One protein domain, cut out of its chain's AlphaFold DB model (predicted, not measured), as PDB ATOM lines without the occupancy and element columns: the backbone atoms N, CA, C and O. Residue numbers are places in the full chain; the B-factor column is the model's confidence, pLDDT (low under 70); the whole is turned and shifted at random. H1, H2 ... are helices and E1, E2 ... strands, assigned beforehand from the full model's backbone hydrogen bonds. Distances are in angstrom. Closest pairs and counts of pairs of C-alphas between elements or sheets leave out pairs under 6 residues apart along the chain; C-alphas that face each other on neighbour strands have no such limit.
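What this domain is: This is residues 2 to 95 of the 135 residues of an uncharacterized protein of Syntrophorhabdus sp. PtaU1.Bin050 (UniProt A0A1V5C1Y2). Helices H1 and H3 run side by side, with a tiny parallel sheet of E1 and E2, at one end of an elongated model; H2 and residues 50 to 62 make the other end. The 94 printed residues hold H1, E1, H2, H3, E2, H4, mostly helix, with under half of the residues in named elements. The whole is only just compact, close to loose: radius of gyration of the C-alphas 14.8 A, spans 44 by 27 by 20 A.

Where its parts are: H1, residues 9 to 21, begins at C-alpha 9 (-3.722, -18.515, -3.783) and is 18.3 A long. E1 is residues 29 to 31, H2 42 to 49, H3 72 to 85, 20.0 A long, E2 89 to 91. H4, residues 92 to 95, ends at C-alpha 95 (-15.892, -21.055, 18.766).

How they stand to each other: H1 and H3 only just touch, with 3 pairs of C-alphas within 8 A, closest Val 12 and Ile 75, 7.1 A, at a shallow tilt of 12 degrees, the same way. E1 and E2 are parallel; N 31 and O 90 are within hydrogen-bond range, 2.9 A. E1, H2, H3, E2 make a strand-helix-strand unit, parallel neighbour strands with helices between, its crossover right-handed. H2 is apart from H1 and H3. In H1, H2 and H3 every O i to N i+4 pair is within hydrogen-bond range; H4 is too short for one.

The domain as a whole: The farthest C-alphas, Lys 26 and Asn 56, are 45.3 A apart. The printed part has no cut; the link H2 to H3 is long. No printed residue is under 70 in pLDDT.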
ATOM      1  N   PHE A   2      -6.449 -15.744   7.138       96.50
ATOM      2  CA  PHE A   2      -6.356 -15.714   5.677       96.50
ATOM      3  C   PHE A   2      -6.799 -14.355   5.129       96.50
ATOM      4  O   PHE A   2      -7.709 -13.731   5.687       96.50
ATOM      5  N   GLY A   3      -6.210 -13.937   4.009       95.44
ATOM      6  CA  GLY A   3      -6.617 -12.733   3.277       95.44
ATOM      7  C   GLY A   3      -5.985 -11.447   3.806       95.44
ATOM      8  O   GLY A   3      -6.552 -10.373   3.621       95.44
ATOM      9  N   GLY A   4      -4.843 -11.542   4.493       95.94
ATOM     10  CA  GLY A   4      -4.052 -10.363   4.864       95.94
ATOM     11  C   GLY A   4      -3.375  -9.710   3.650       95.94
ATOM     12  O   GLY A   4      -3.422 -10.279   2.564       95.94
ATOM     13  N   PRO A   5      -2.760  -8.521   3.794       96.69
ATOM     14  CA  PRO A   5      -2.106  -7.848   2.670       96.69
ATOM     15  C   PRO A   5      -1.066  -8.728   1.971       96.69
ATOM     16  O   PRO A   5      -0.206  -9.300   2.640       96.69
ATOM     17  N   GLY A   6      -1.154  -8.826   0.641       95.62
ATOM     18  CA  GLY A   6      -0.273  -9.653  -0.191       95.62
ATOM     19  C   GLY A   6      -0.561 -11.160  -0.164       95.62
ATOM     20  O   GLY A   6       0.225 -11.931  -0.702       95.62
ATOM     21  N   GLU A   7      -1.656 -11.603   0.464       97.50
ATOM     22  CA  GLU A   7      -2.088 -13.003   0.403       97.50
ATOM     23  C   GLU A   7      -2.444 -13.391  -1.037       97.50
ATOM     24  O   GLU A   7      -3.227 -12.691  -1.685       97.50
ATOM     25  N   THR A   8      -1.939 -14.534  -1.500       97.88
ATOM     26  CA  THR A   8      -2.227 -15.104  -2.822       97.88
ATOM     27  C   THR A   8      -2.864 -16.491  -2.693       97.88
ATOM     28  O   THR A   8      -3.048 -17.021  -1.596       97.88
ATOM     29  N   ARG A   9      -3.228 -17.125  -3.817       97.88
ATOM     30  CA  ARG A   9      -3.722 -18.515  -3.783       97.88
ATOM     31  C   ARG A   9      -2.656 -19.484  -3.275       97.88
ATOM     32  O   ARG A   9      -2.983 -20.415  -2.546       97.88
ATOM     33  N   GLU A  10      -1.402 -19.248  -3.638       98.31
ATOM     34  CA  GLU A  10      -0.260 -20.077  -3.263       98.31
ATOM     35  C   GLU A  10      -0.025 -20.032  -1.749       98.31
ATOM     36  O   GLU A  10       0.099 -21.086  -1.127       98.31
ATOM     37  N   THR A  11      -0.057 -18.845  -1.130       98.19
ATOM     38  CA  THR A  11       0.137 -18.702   0.328       98.19
ATOM     39  C   THR A  11      -1.044 -19.252   1.138       98.19
ATOM     40  O   THR A  11      -0.863 -19.781   2.243       98.19
ATOM     41  N   VAL A  12      -2.258 -19.211   0.572       98.25
ATOM     42  CA  VAL A  12      -3.436 -19.876   1.149       98.25
ATOM     43  C   VAL A  12      -3.222 -21.388   1.208       98.25
ATOM     44  O   VAL A  12      -3.462 -21.989   2.258       98.25
ATOM     45  N   GLU A  13      -2.766 -22.006   0.114       98.25
ATOM     46  CA  GLU A  13      -2.483 -23.445   0.097       98.25
ATOM     47  C   GLU A  13      -1.308 -23.806   1.005       98.25
ATOM     48  O   GLU A  13      -1.433 -24.754   1.775       98.25
ATOM     49  N   GLU A  14      -0.236 -23.010   1.031       98.25
ATOM     50  CA  GLU A  14       0.889 -23.209   1.954       98.25
ATOM     51  C   GLU A  14       0.419 -23.250   3.417       98.25
ATOM     52  O   GLU A  14       0.786 -24.140   4.192       98.25
ATOM     53  N   THR A  15      -0.466 -22.325   3.799       97.69
ATOM     54  CA  THR A  15      -1.042 -22.288   5.148       97.69
ATOM     55  C   THR A  15      -1.875 -23.538   5.441       97.69
ATOM     56  O   THR A  15      -1.846 -24.066   6.559       97.69
ATOM     57  N   ILE A  16      -2.631 -24.036   4.463       97.88
ATOM     58  CA  ILE A  16      -3.445 -25.247   4.618       97.88
ATOM     59  C   ILE A  16      -2.557 -26.480   4.718       97.88
ATOM     60  O   ILE A  16      -2.780 -27.307   5.603       97.88
ATOM     61  N   ASP A  17      -1.522 -26.579   3.891       98.25
ATOM     62  CA  ASP A  17      -0.540 -27.657   3.940       98.25
ATOM     63  C   ASP A  17       0.175 -27.686   5.291       98.25
ATOM     64  O   ASP A  17       0.337 -28.754   5.891       98.25
ATOM     65  N   PHE A  18       0.511 -26.520   5.845       98.00
ATOM     66  CA  PHE A  18       1.022 -26.413   7.206       98.00
ATOM     67  C   PHE A  18       0.019 -26.948   8.243       98.00
ATOM     68  O   PHE A  18       0.382 -27.761   9.100       98.00
ATOM     69  N   ILE A  19      -1.259 -26.565   8.157       97.56
ATOM     70  CA  ILE A  19      -2.314 -27.056   9.061       97.56
ATOM     71  C   ILE A  19      -2.489 -28.578   8.948       97.56
ATOM     72  O   ILE A  19      -2.689 -29.263   9.958       97.56
ATOM     73  N   VAL A  20      -2.444 -29.120   7.732       97.31
ATOM     74  CA  VAL A  20      -2.655 -30.546   7.465       97.31
ATOM     75  C   VAL A  20      -1.489 -31.374   7.993       97.31
ATOM     76  O   VAL A  20      -1.743 -32.379   8.665       97.31
ATOM     77  N   ASN A  21      -0.256 -30.949   7.707       97.56
ATOM     78  CA  ASN A  21       0.941 -31.772   7.867       97.56
ATOM     79  C   ASN A  21       1.726 -31.483   9.151       97.56
ATOM     80  O   ASN A  21       2.381 -32.381   9.676       97.56
ATOM     81  N   SER A  22       1.650 -30.260   9.682       97.38
ATOM     82  CA  SER A  22       2.519 -29.822  10.785       97.38
ATOM     83  C   SER A  22       1.792 -29.655  12.117       97.38
ATOM     84  O   SER A  22       2.421 -29.745  13.173       97.38
ATOM     85  N   ILE A  23       0.472 -29.429  12.117       96.56
ATOM     86  CA  ILE A  23      -0.279 -29.190  13.356       96.56
ATOM     87  C   ILE A  23      -0.791 -30.500  13.978       96.56
ATOM     88  O   ILE A  23      -1.622 -31.193  13.381       96.56
ATOM     89  N   PRO A  24      -0.405 -30.826  15.233       95.25
ATOM     90  CA  PRO A  24      -0.953 -31.977  15.939       95.25
ATOM     91  C   PRO A  24      -2.475 -31.886  16.093       95.25
ATOM     92  O   PRO A  24      -3.004 -30.868  16.534       95.25
ATOM     93  N   ARG A  25      -3.191 -32.994  15.863       92.88
ATOM     94  CA  ARG A  25      -4.669 -33.047  15.937       92.88
ATOM     95  C   ARG A  25      -5.263 -32.707  17.311       92.88
ATOM     96  O   ARG A  25      -6.458 -32.457  17.415       92.88
ATOM     97  N   LYS A  26      -4.445 -32.687  18.369       91.75
ATOM     98  CA  LYS A  26      -4.839 -32.240  19.717       91.75
ATOM     99  C   LYS A  26      -4.842 -30.712  19.884       91.75
ATOM    100  O   LYS A  26      -5.336 -30.220  20.896       91.75
ATOM    101  N   HIS A  27      -4.270 -29.967  18.938       94.38
ATOM    102  CA  HIS A  27      -4.247 -28.506  18.943       94.38
ATOM    103  C   HIS A  27      -5.398 -27.970  18.101       94.38
ATOM    104  O   HIS A  27      -5.609 -28.401  16.966       94.38
ATOM    105  N   LEU A  28      -6.152 -27.040  18.679       94.75
ATOM    106  CA  LEU A  28      -7.256 -26.381  17.998       94.75
ATOM    107  C   LEU A  28      -6.705 -25.324  17.041       94.75
ATOM    108  O   LEU A  28      -5.887 -24.498  17.436       94.75
ATOM    109  N   VAL A  29      -7.196 -25.338  15.808       96.44
ATOM    110  CA  VAL A  29      -6.903 -24.340  14.784       96.44
ATOM    111  C   VAL A  29      -8.178 -23.564  14.504       96.44
ATOM    112  O   VAL A  29      -9.218 -24.141  14.184       96.44
ATOM    113  N   VAL A  30      -8.096 -22.243  14.620       95.06
ATOM    114  CA  VAL A  30      -9.208 -21.352  14.285       95.06
ATOM    115  C   VAL A  30      -8.964 -20.774  12.904       95.06
ATOM    116  O   VAL A  30      -8.004 -20.032  12.692       95.06
ATOM    117  N   CYS A  31      -9.830 -21.121  11.962       95.25
ATOM    118  CA  CYS A  31      -9.763 -20.612  10.603       95.25
ATOM    119  C   CYS A  31     -10.595 -19.331  10.523       95.25
ATOM    120  O   CYS A  31     -11.812 -19.364  10.693       95.25
ATOM    121  N   VAL A  32      -9.922 -18.203  10.296       93.75
ATOM    122  CA  VAL A  32     -10.545 -16.881  10.157       93.75
ATOM    123  C   VAL A  32     -10.038 -16.212   8.889       93.75
ATOM    124  O   VAL A  32      -8.854 -16.346   8.565       93.75
ATOM    125  N   SER A  33     -10.922 -15.500   8.201       94.12
ATOM    126  CA  SER A  33     -10.618 -14.702   7.015       94.12
ATOM    127  C   SER A  33     -10.976 -13.238   7.237       94.12
ATOM    128  O   SER A  33     -11.855 -12.927   8.044       94.12
ATOM    129  N   ALA A  34     -10.292 -12.378   6.482       91.50
ATOM    130  CA  ALA A  34     -10.406 -10.927   6.510       91.50
ATOM    131  C   ALA A  34      -9.974 -10.279   7.841       91.50
ATOM    132  O   ALA A  34     -10.013 -10.876   8.919       91.50
ATOM    133  N   ILE A  35      -9.534  -9.025   7.764       94.81
ATOM    134  CA  ILE A  35      -8.996  -8.286   8.911       94.81
ATOM    135  C   ILE A  35      -9.823  -7.026   9.110       94.81
ATOM    136  O   ILE A  35      -9.993  -6.241   8.182       94.81
ATOM    137  N   ARG A  36     -10.348  -6.808  10.321       95.56
ATOM    138  CA  ARG A  36     -11.083  -5.573  10.618       95.56
ATOM    139  C   ARG A  36     -10.145  -4.373  10.497       95.56
ATOM    140  O   ARG A  36      -9.097  -4.343  11.139       95.56
ATOM    141  N   ILE A  37     -10.560  -3.386   9.717       97.62
ATOM    142  CA  ILE A  37      -9.839  -2.131   9.529       97.62
ATOM    143  C   ILE A  37     -10.243  -1.167  10.646       97.62
ATOM    144  O   ILE A  37     -11.426  -1.031  10.969       97.62
ATOM    145  N   PHE A  38      -9.251  -0.500  11.231       96.69
ATOM    146  CA  PHE A  38      -9.446   0.614  12.153       96.69
ATOM    147  C   PHE A  38      -8.821   1.879  11.569       96.69
ATOM    148  O   PHE A  38      -7.821   1.801  10.850       96.69
ATOM    149  N   LYS A  39      -9.406   3.025  11.911       96.06
ATOM    150  CA  LYS A  39      -8.903   4.337  11.513       96.06
ATOM    151  C   LYS A  39      -7.490   4.586  12.053       96.06
ATOM    152  O   LYS A  39      -7.134   4.086  13.120       96.06
ATOM    153  N   ASP A  40      -6.708   5.334  11.289       96.00
ATOM    154  CA  ASP A  40      -5.317   5.720  11.518       96.00
ATOM    155  C   ASP A  40      -4.339   4.536  11.613       96.00
ATOM    156  O   ASP A  40      -3.232   4.651  12.147       96.00
ATOM    157  N   THR A  41      -4.711   3.380  11.053       97.25
ATOM    158  CA  THR A  41      -3.833   2.202  10.990       97.25
ATOM    159  C   THR A  41      -3.113   2.089   9.653       97.25
ATOM    160  O   THR A  41      -3.547   2.598   8.621       97.25
ATOM    161  N   GLN A  42      -2.003   1.348   9.632       97.88
ATOM    162  CA  GLN A  42      -1.336   1.014   8.371       97.88
ATOM    163  C   GLN A  42      -2.253   0.218   7.430       97.88
ATOM    164  O   GLN A  42      -2.173   0.391   6.217       97.88
ATOM    165  N   LEU A  43      -3.151  -0.605   7.980       97.62
ATOM    166  CA  LEU A  43      -4.104  -1.375   7.189       97.62
ATOM    167  C   LEU A  43      -5.133  -0.478   6.488       97.62
ATOM    168  O   LEU A  43      -5.466  -0.749   5.343       97.62
ATOM    169  N   GLU A  44      -5.585   0.607   7.125       98.19
ATOM    170  CA  GLU A  44      -6.423   1.618   6.461       98.19
ATOM    171  C   GLU A  44      -5.692   2.229   5.262       98.19
ATOM    172  O   GLU A  44      -6.240   2.264   4.163       98.19
ATOM    173  N   LYS A  45      -4.429   2.642   5.438       98.00
ATOM    174  CA  LYS A  45      -3.622   3.225   4.351       98.00
ATOM    175  C   LYS A  45      -3.462   2.260   3.175       98.00
ATOM    176  O   LYS A  45      -3.561   2.679   2.024       98.00
ATOM    177  N   ILE A  46      -3.226   0.979   3.462       97.94
ATOM    178  CA  ILE A  46      -3.150  -0.082   2.447       97.94
ATOM    179  C   ILE A  46      -4.501  -0.234   1.744       97.94
ATOM    180  O   ILE A  46      -4.557  -0.186   0.521       97.94
ATOM    181  N   ALA A  47      -5.593  -0.339   2.501       97.81
ATOM    182  CA  ALA A  47      -6.930  -0.533   1.954       97.81
ATOM    183  C   ALA A  47      -7.405   0.648   1.084       97.81
ATOM    184  O   ALA A  47      -8.071   0.420   0.076       97.81
ATOM    185  N   ILE A  48      -7.039   1.891   1.430       98.06
ATOM    186  CA  ILE A  48      -7.276   3.079   0.589       98.06
ATOM    187  C   ILE A  48      -6.440   2.995  -0.692       98.06
ATOM    188  O   ILE A  48      -6.972   3.172  -1.785       98.06
ATOM    189  N   LYS A  49      -5.139   2.689  -0.575       97.69
ATOM    190  CA  LYS A  49      -4.231   2.560  -1.728       97.69
ATOM    191  C   LYS A  49      -4.699   1.482  -2.712       97.69
ATOM    192  O   LYS A  49      -4.556   1.650  -3.917       97.69
ATOM    193  N   GLU A  50      -5.248   0.391  -2.196       97.19
ATOM    194  CA  GLU A  50      -5.782  -0.731  -2.971       97.19
ATOM    195  C   GLU A  50      -7.246  -0.535  -3.402       97.19
ATOM    196  O   GLU A  50      -7.823  -1.420  -4.033       97.19
ATOM    197  N   GLY A  51      -7.856   0.611  -3.076       97.00
ATOM    198  CA  GLY A  51      -9.201   0.988  -3.514       97.00
ATOM    199  C   GLY A  51     -10.349   0.224  -2.847       97.00
ATOM    200  O   GLY A  51     -11.480   0.307  -3.320       97.00
ATOM    201  N   GLN A  52     -10.099  -0.513  -1.761       96.06
ATOM    202  CA  GLN A  52     -11.144  -1.257  -1.042       96.06
ATOM    203  C   GLN A  52     -12.037  -0.348  -0.194       96.06
ATOM    204  O   GLN A  52     -13.197  -0.667   0.067       96.06
ATOM    205  N   ILE A  53     -11.487   0.779   0.254       97.44
ATOM    206  CA  ILE A  53     -12.170   1.804   1.043       97.44
ATOM    207  C   ILE A  53     -11.723   3.192   0.567       97.44
ATOM    208  O   ILE A  53     -10.781   3.318  -0.212       97.44
ATOM    209  N   ASN A  54     -12.368   4.247   1.059       96.88
ATOM    210  CA  ASN A  54     -11.968   5.636   0.801       96.88
ATOM    211  C   ASN A  54     -11.773   6.431   2.106       96.88
ATOM    212  O   ASN A  54     -12.136   5.963   3.183       96.88
ATOM    213  N   GLU A  55     -11.232   7.648   2.012       94.50
ATOM    214  CA  GLU A  55     -10.942   8.517   3.170       94.50
ATOM    215  C   GLU A  55     -12.170   8.860   4.035       94.50
ATOM    216  O   GLU A  55     -12.037   9.137   5.227       94.50
ATOM    217  N   ASN A  56     -13.374   8.799   3.458       94.81
ATOM    218  CA  ASN A  56     -14.640   9.112   4.125       94.81
ATOM    219  C   ASN A  56     -15.365   7.860   4.650       94.81
ATOM    220  O   ASN A  56     -16.551   7.921   4.982       94.81
ATOM    221  N   THR A  57     -14.687   6.712   4.703       96.38
ATOM    222  CA  THR A  57     -15.280   5.449   5.163       96.38
ATOM    223  C   THR A  57     -15.706   5.541   6.631       96.38
ATOM    224  O   THR A  57     -14.925   5.917   7.504       96.38
ATOM    225  N   ASP A  58     -16.953   5.159   6.916       95.44
ATOM    226  CA  ASP A  58     -17.492   5.104   8.277       95.44
ATOM    227  C   ASP A  58     -17.026   3.836   9.014       95.44
ATOM    228  O   ASP A  58     -17.528   2.735   8.779       95.44
ATOM    229  N   PHE A  59     -16.089   4.004   9.950       95.75
ATOM    230  CA  PHE A  59     -15.552   2.922  10.782       95.75
ATOM    231  C   PHE A  59     -16.409   2.573  12.012       95.75
ATOM    232  O   PHE A  59     -16.070   1.631  12.741       95.75
ATOM    233  N   LEU A  60     -17.518   3.287  12.271       94.44
ATOM    234  CA  LEU A  60     -18.478   2.880  13.308       94.44
ATOM    235  C   LEU A  60     -19.139   1.551  12.934       94.44
ATOM    236  O   LEU A  60     -19.415   0.716  13.802       94.44
ATOM    237  N   LYS A  61     -19.329   1.316  11.633       93.88
ATOM    238  CA  LYS A  61     -19.673  -0.002  11.101       93.88
ATOM    239  C   LYS A  61     -18.398  -0.834  10.915       93.88
ATOM    240  O   LYS A  61     -17.358  -0.297  10.547       93.88
ATOM    241  N   PRO A  62     -18.429  -2.153  11.177       94.88
ATOM    242  CA  PRO A  62     -17.285  -3.012  10.897       94.88
ATOM    243  C   PRO A  62     -16.928  -2.999   9.407       94.88
ATOM    244  O   PRO A  62     -17.750  -3.373   8.573       94.88
ATOM    245  N   VAL A  63     -15.691  -2.615   9.100       96.88
ATOM    246  CA  VAL A  63     -15.106  -2.664   7.756       96.88
ATOM    247  C   VAL A  63     -13.963  -3.671   7.769       96.88
ATOM    248  O   VAL A  63     -13.214  -3.733   8.746       96.88
ATOM    249  N   PHE A  64     -13.841  -4.481   6.720       95.88
ATOM    250  CA  PHE A  64     -12.875  -5.574   6.657       95.88
ATOM    251  C   PHE A  64     -12.034  -5.494   5.388       95.88
ATOM    252  O   PHE A  64     -12.563  -5.249   4.311       95.88
ATOM    253  N   TYR A  65     -10.739  -5.738   5.544       97.06
ATOM    254  CA  TYR A  65      -9.772  -5.899   4.472       97.06
ATOM    255  C   TYR A  65      -9.670  -7.369   4.070       97.06
ATOM    256  O   TYR A  65      -9.616  -8.243   4.943       97.06
ATOM    257  N   CYS A  66      -9.570  -7.630   2.771       96.31
ATOM    258  CA  CYS A  66      -9.175  -8.923   2.220       96.31
ATOM    259  C   CYS A  66      -8.293  -8.688   0.994       96.31
ATOM    260  O   CYS A  66      -8.700  -7.911   0.144       96.31
ATOM    261  N   SER A  67      -7.131  -9.337   0.881       96.56
ATOM    262  CA  SER A  67      -6.217  -9.178  -0.268       96.56
ATOM    263  C   SER A  67      -6.934  -9.206  -1.624       96.56
ATOM    264  O   SER A  67      -7.775 -10.076  -1.851       96.56
ATOM    265  N   ASN A  68      -6.563  -8.298  -2.532       95.38
ATOM    266  CA  ASN A  68      -7.067  -8.290  -3.911       95.38
ATOM    267  C   ASN A  68      -6.455  -9.409  -4.774       95.38
ATOM    268  O   ASN A  68      -7.047  -9.793  -5.784       95.38
ATOM    269  N   ASP A  69      -5.302  -9.955  -4.375       96.38
ATOM    270  CA  ASP A  69      -4.560 -10.958  -5.152       96.38
ATOM    271  C   ASP A  69      -5.168 -12.369  -5.041       96.38
ATOM    272  O   ASP A  69      -4.748 -13.314  -5.715       96.38
ATOM    273  N   VAL A  70      -6.207 -12.530  -4.217       96.25
ATOM    274  CA  VAL A  70      -6.962 -13.771  -4.083       96.25
ATOM    275  C   VAL A  70      -8.445 -13.487  -3.864       96.25
ATOM    276  O   VAL A  70      -8.852 -12.697  -3.020       96.25
ATOM    277  N   GLN A  71      -9.288 -14.188  -4.620       94.75
ATOM    278  CA  GLN A  71     -10.737 -14.061  -4.498       94.75
ATOM    279  C   GLN A  71     -11.215 -14.514  -3.115       94.75
ATOM    280  O   GLN A  71     -10.850 -15.594  -2.636       94.75
ATOM    281  N   SER A  72     -12.091 -13.724  -2.498       93.06
ATOM    282  CA  SER A  72     -12.626 -14.025  -1.170       93.06
ATOM    283  C   SER A  72     -13.350 -15.380  -1.138       93.06
ATOM    284  O   SER A  72     -13.203 -16.158  -0.197       93.06
ATOM    285  N   GLU A  73     -14.045 -15.727  -2.221       95.56
ATOM    286  CA  GLU A  73     -14.767 -16.983  -2.417       95.56
ATOM    287  C   GLU A  73     -13.813 -18.177  -2.408       95.56
ATOM    288  O   GLU A  73     -14.139 -19.228  -1.849       95.56
ATOM    289  N   TYR A  74     -12.612 -18.005  -2.972       97.25
ATOM    290  CA  TYR A  74     -11.570 -19.021  -2.935       97.25
ATOM    291  C   TYR A  74     -11.148 -19.288  -1.491       97.25
ATOM    292  O   TYR A  74     -11.275 -20.424  -1.032       97.25
ATOM    293  N   ILE A  75     -10.767 -18.251  -0.735       96.50
ATOM    294  CA  ILE A  75     -10.402 -18.380   0.688       96.50
ATOM    295  C   ILE A  75     -11.518 -19.078   1.473       96.50
ATOM    296  O   ILE A  75     -11.259 -20.032   2.211       96.50
ATOM    297  N   GLN A  76     -12.772 -18.654   1.294       95.62
ATOM    298  CA  GLN A  76     -13.900 -19.249   2.014       95.62
ATOM    299  C   GLN A  76     -14.118 -20.719   1.643       95.62
ATOM    300  O   GLN A  76     -14.420 -21.535   2.519       95.62
ATOM    301  N   SER A  77     -13.933 -21.092   0.373       96.81
ATOM    302  CA  SER A  77     -14.010 -22.490  -0.063       96.81
ATOM    303  C   SER A  77     -12.933 -23.353   0.601       96.81
ATOM    304  O   SER A  77     -13.213 -24.474   1.038       96.81
ATOM    305  N   ARG A  78     -11.723 -22.812   0.766       97.31
ATOM    306  CA  ARG A  78     -10.591 -23.513   1.369       97.31
ATOM    307  C   ARG A  78     -10.700 -23.615   2.891       97.31
ATOM    308  O   ARG A  78     -10.457 -24.686   3.452       97.31
ATOM    309  N   ILE A  79     -11.179 -22.569   3.567       96.19
ATOM    310  CA  ILE A  79     -11.545 -22.624   4.992       96.19
ATOM    311  C   ILE A  79     -12.640 -23.668   5.223       96.19
ATOM    312  O   ILE A  79     -12.540 -24.487   6.142       96.19
ATOM    313  N   ARG A  80     -13.675 -23.685   4.376       95.62
ATOM    314  CA  ARG A  80     -14.742 -24.687   4.450       95.62
ATOM    315  C   ARG A  80     -14.181 -26.093   4.286       95.62
ATOM    316  O   ARG A  80     -14.436 -26.935   5.135       95.62
ATOM    317  N   TRP A  81     -13.368 -26.339   3.261       96.75
ATOM    318  CA  TRP A  81     -12.724 -27.640   3.080       96.75
ATOM    319  C   TRP A  81     -11.905 -28.040   4.317       96.75
ATOM    320  O   TRP A  81     -12.064 -29.149   4.826       96.75
ATOM    321  N   THR A  82     -11.101 -27.126   4.860       96.62
ATOM    322  CA  THR A  82     -10.234 -27.386   6.022       96.62
ATOM    323  C   THR A  82     -11.052 -27.767   7.257       96.62
ATOM    324  O   THR A  82     -10.790 -28.786   7.892       96.62
ATOM    325  N   THR A  83     -12.090 -26.993   7.574       94.50
ATOM    326  CA  THR A  83     -12.963 -27.218   8.741       94.50
ATOM    327  C   THR A  83     -13.876 -28.441   8.572       94.50
ATOM    328  O   THR A  83     -14.143 -29.160   9.538       94.50
ATOM    329  N   THR A  84     -14.304 -28.741   7.342       93.06
ATOM    330  CA  THR A  84     -15.087 -29.941   7.018       93.06
ATOM    331  C   THR A  84     -14.259 -31.214   7.069       93.06
ATOM    332  O   THR A  84     -14.826 -32.250   7.395       93.06
ATOM    333  N   ASN A  85     -12.958 -31.182   6.769       94.25
ATOM    334  CA  ASN A  85     -12.119 -32.383   6.750       94.25
ATOM    335  C   ASN A  85     -11.399 -32.596   8.088       94.25
ATOM    336  O   ASN A  85     -11.389 -33.711   8.613       94.25
ATOM    337  N   LEU A  86     -10.902 -31.534   8.723       94.81
ATOM    338  CA  LEU A  86     -10.055 -31.625   9.911       94.81
ATOM    339  C   LEU A  86     -10.840 -31.298  11.192       94.81
ATOM    340  O   LEU A  86     -11.255 -30.162  11.394       94.81
ATOM    341  N   PRO A  87     -11.038 -32.258  12.114       91.88
ATOM    342  CA  PRO A  87     -11.906 -32.055  13.281       91.88
ATOM    343  C   PRO A  87     -11.359 -31.069  14.306       91.88
ATOM    344  O   PRO A  87     -12.118 -30.553  15.127       91.88
ATOM    345  N   ASN A  88     -10.052 -30.820  14.265       94.88
ATOM    346  CA  ASN A  88      -9.390 -29.831  15.095       94.88
ATOM    347  C   ASN A  88      -9.386 -28.426  14.478       94.88
ATOM    348  O   ASN A  88      -8.861 -27.514  15.107       94.88
ATOM    349  N   CYS A  89      -9.963 -28.246  13.287       95.81
ATOM    350  CA  CYS A  89     -10.116 -26.949  12.640       95.81
ATOM    351  C   CYS A  89     -11.567 -26.481  12.757       95.81
ATOM    352  O   CYS A  89     -12.486 -27.213  12.396       95.81
ATOM    353  N   LEU A  90     -11.774 -25.261  13.252       93.62
ATOM    354  CA  LEU A  90     -13.099 -24.662  13.404       93.62
ATOM    355  C   LEU A  90     -13.146 -23.262  12.787       93.62
ATOM    356  O   LEU A  90     -12.161 -22.525  12.897       93.62
ATOM    357  N   PRO A  91     -14.281 -22.865  12.189       90.69
ATOM    358  CA  PRO A  91     -14.520 -21.467  11.868       90.69
ATOM    359  C   PRO A  91     -14.764 -20.666  13.161       90.69
ATOM    360  O   PRO A  91     -15.124 -21.230  14.204       90.69
ATOM    361  N   LEU A  92     -14.573 -19.345  13.122       85.31
ATOM    362  CA  LEU A  92     -14.713 -18.486  14.308       85.31
ATOM    363  C   LEU A  92     -16.106 -18.579  14.947       85.31
ATOM    364  O   LEU A  92     -16.251 -18.502  16.169       85.31
ATOM    365  N   GLU A  93     -17.137 -18.741  14.124       81.88
ATOM    366  CA  GLU A  93     -18.536 -18.819  14.540       81.88
ATOM    367  C   GLU A  93     -18.779 -20.015  15.461       81.88
ATOM    368  O   GLU A  93     -19.517 -19.895  16.440       81.88
ATOM    369  N   ASP A  94     -18.099 -21.133  15.207       80.38
ATOM    370  CA  ASP A  94     -18.239 -22.359  15.993       80.38
ATOM    371  C   ASP A  94     -17.489 -22.295  17.333       80.38
ATOM    372  O   ASP A  94     -17.791 -23.063  18.251       80.38
ATOM    373  N   ILE A  95     -16.569 -21.338  17.491       77.06
ATOM    374  CA  ILE A  95     -15.892 -21.055  18.766       77.06
ATOM    375  C   ILE A  95     -16.716 -20.121  19.651       77.06
ATOM    376  O   ILE A  95     -16.541 -20.113  20.873       77.06
TER     377      ILE A  95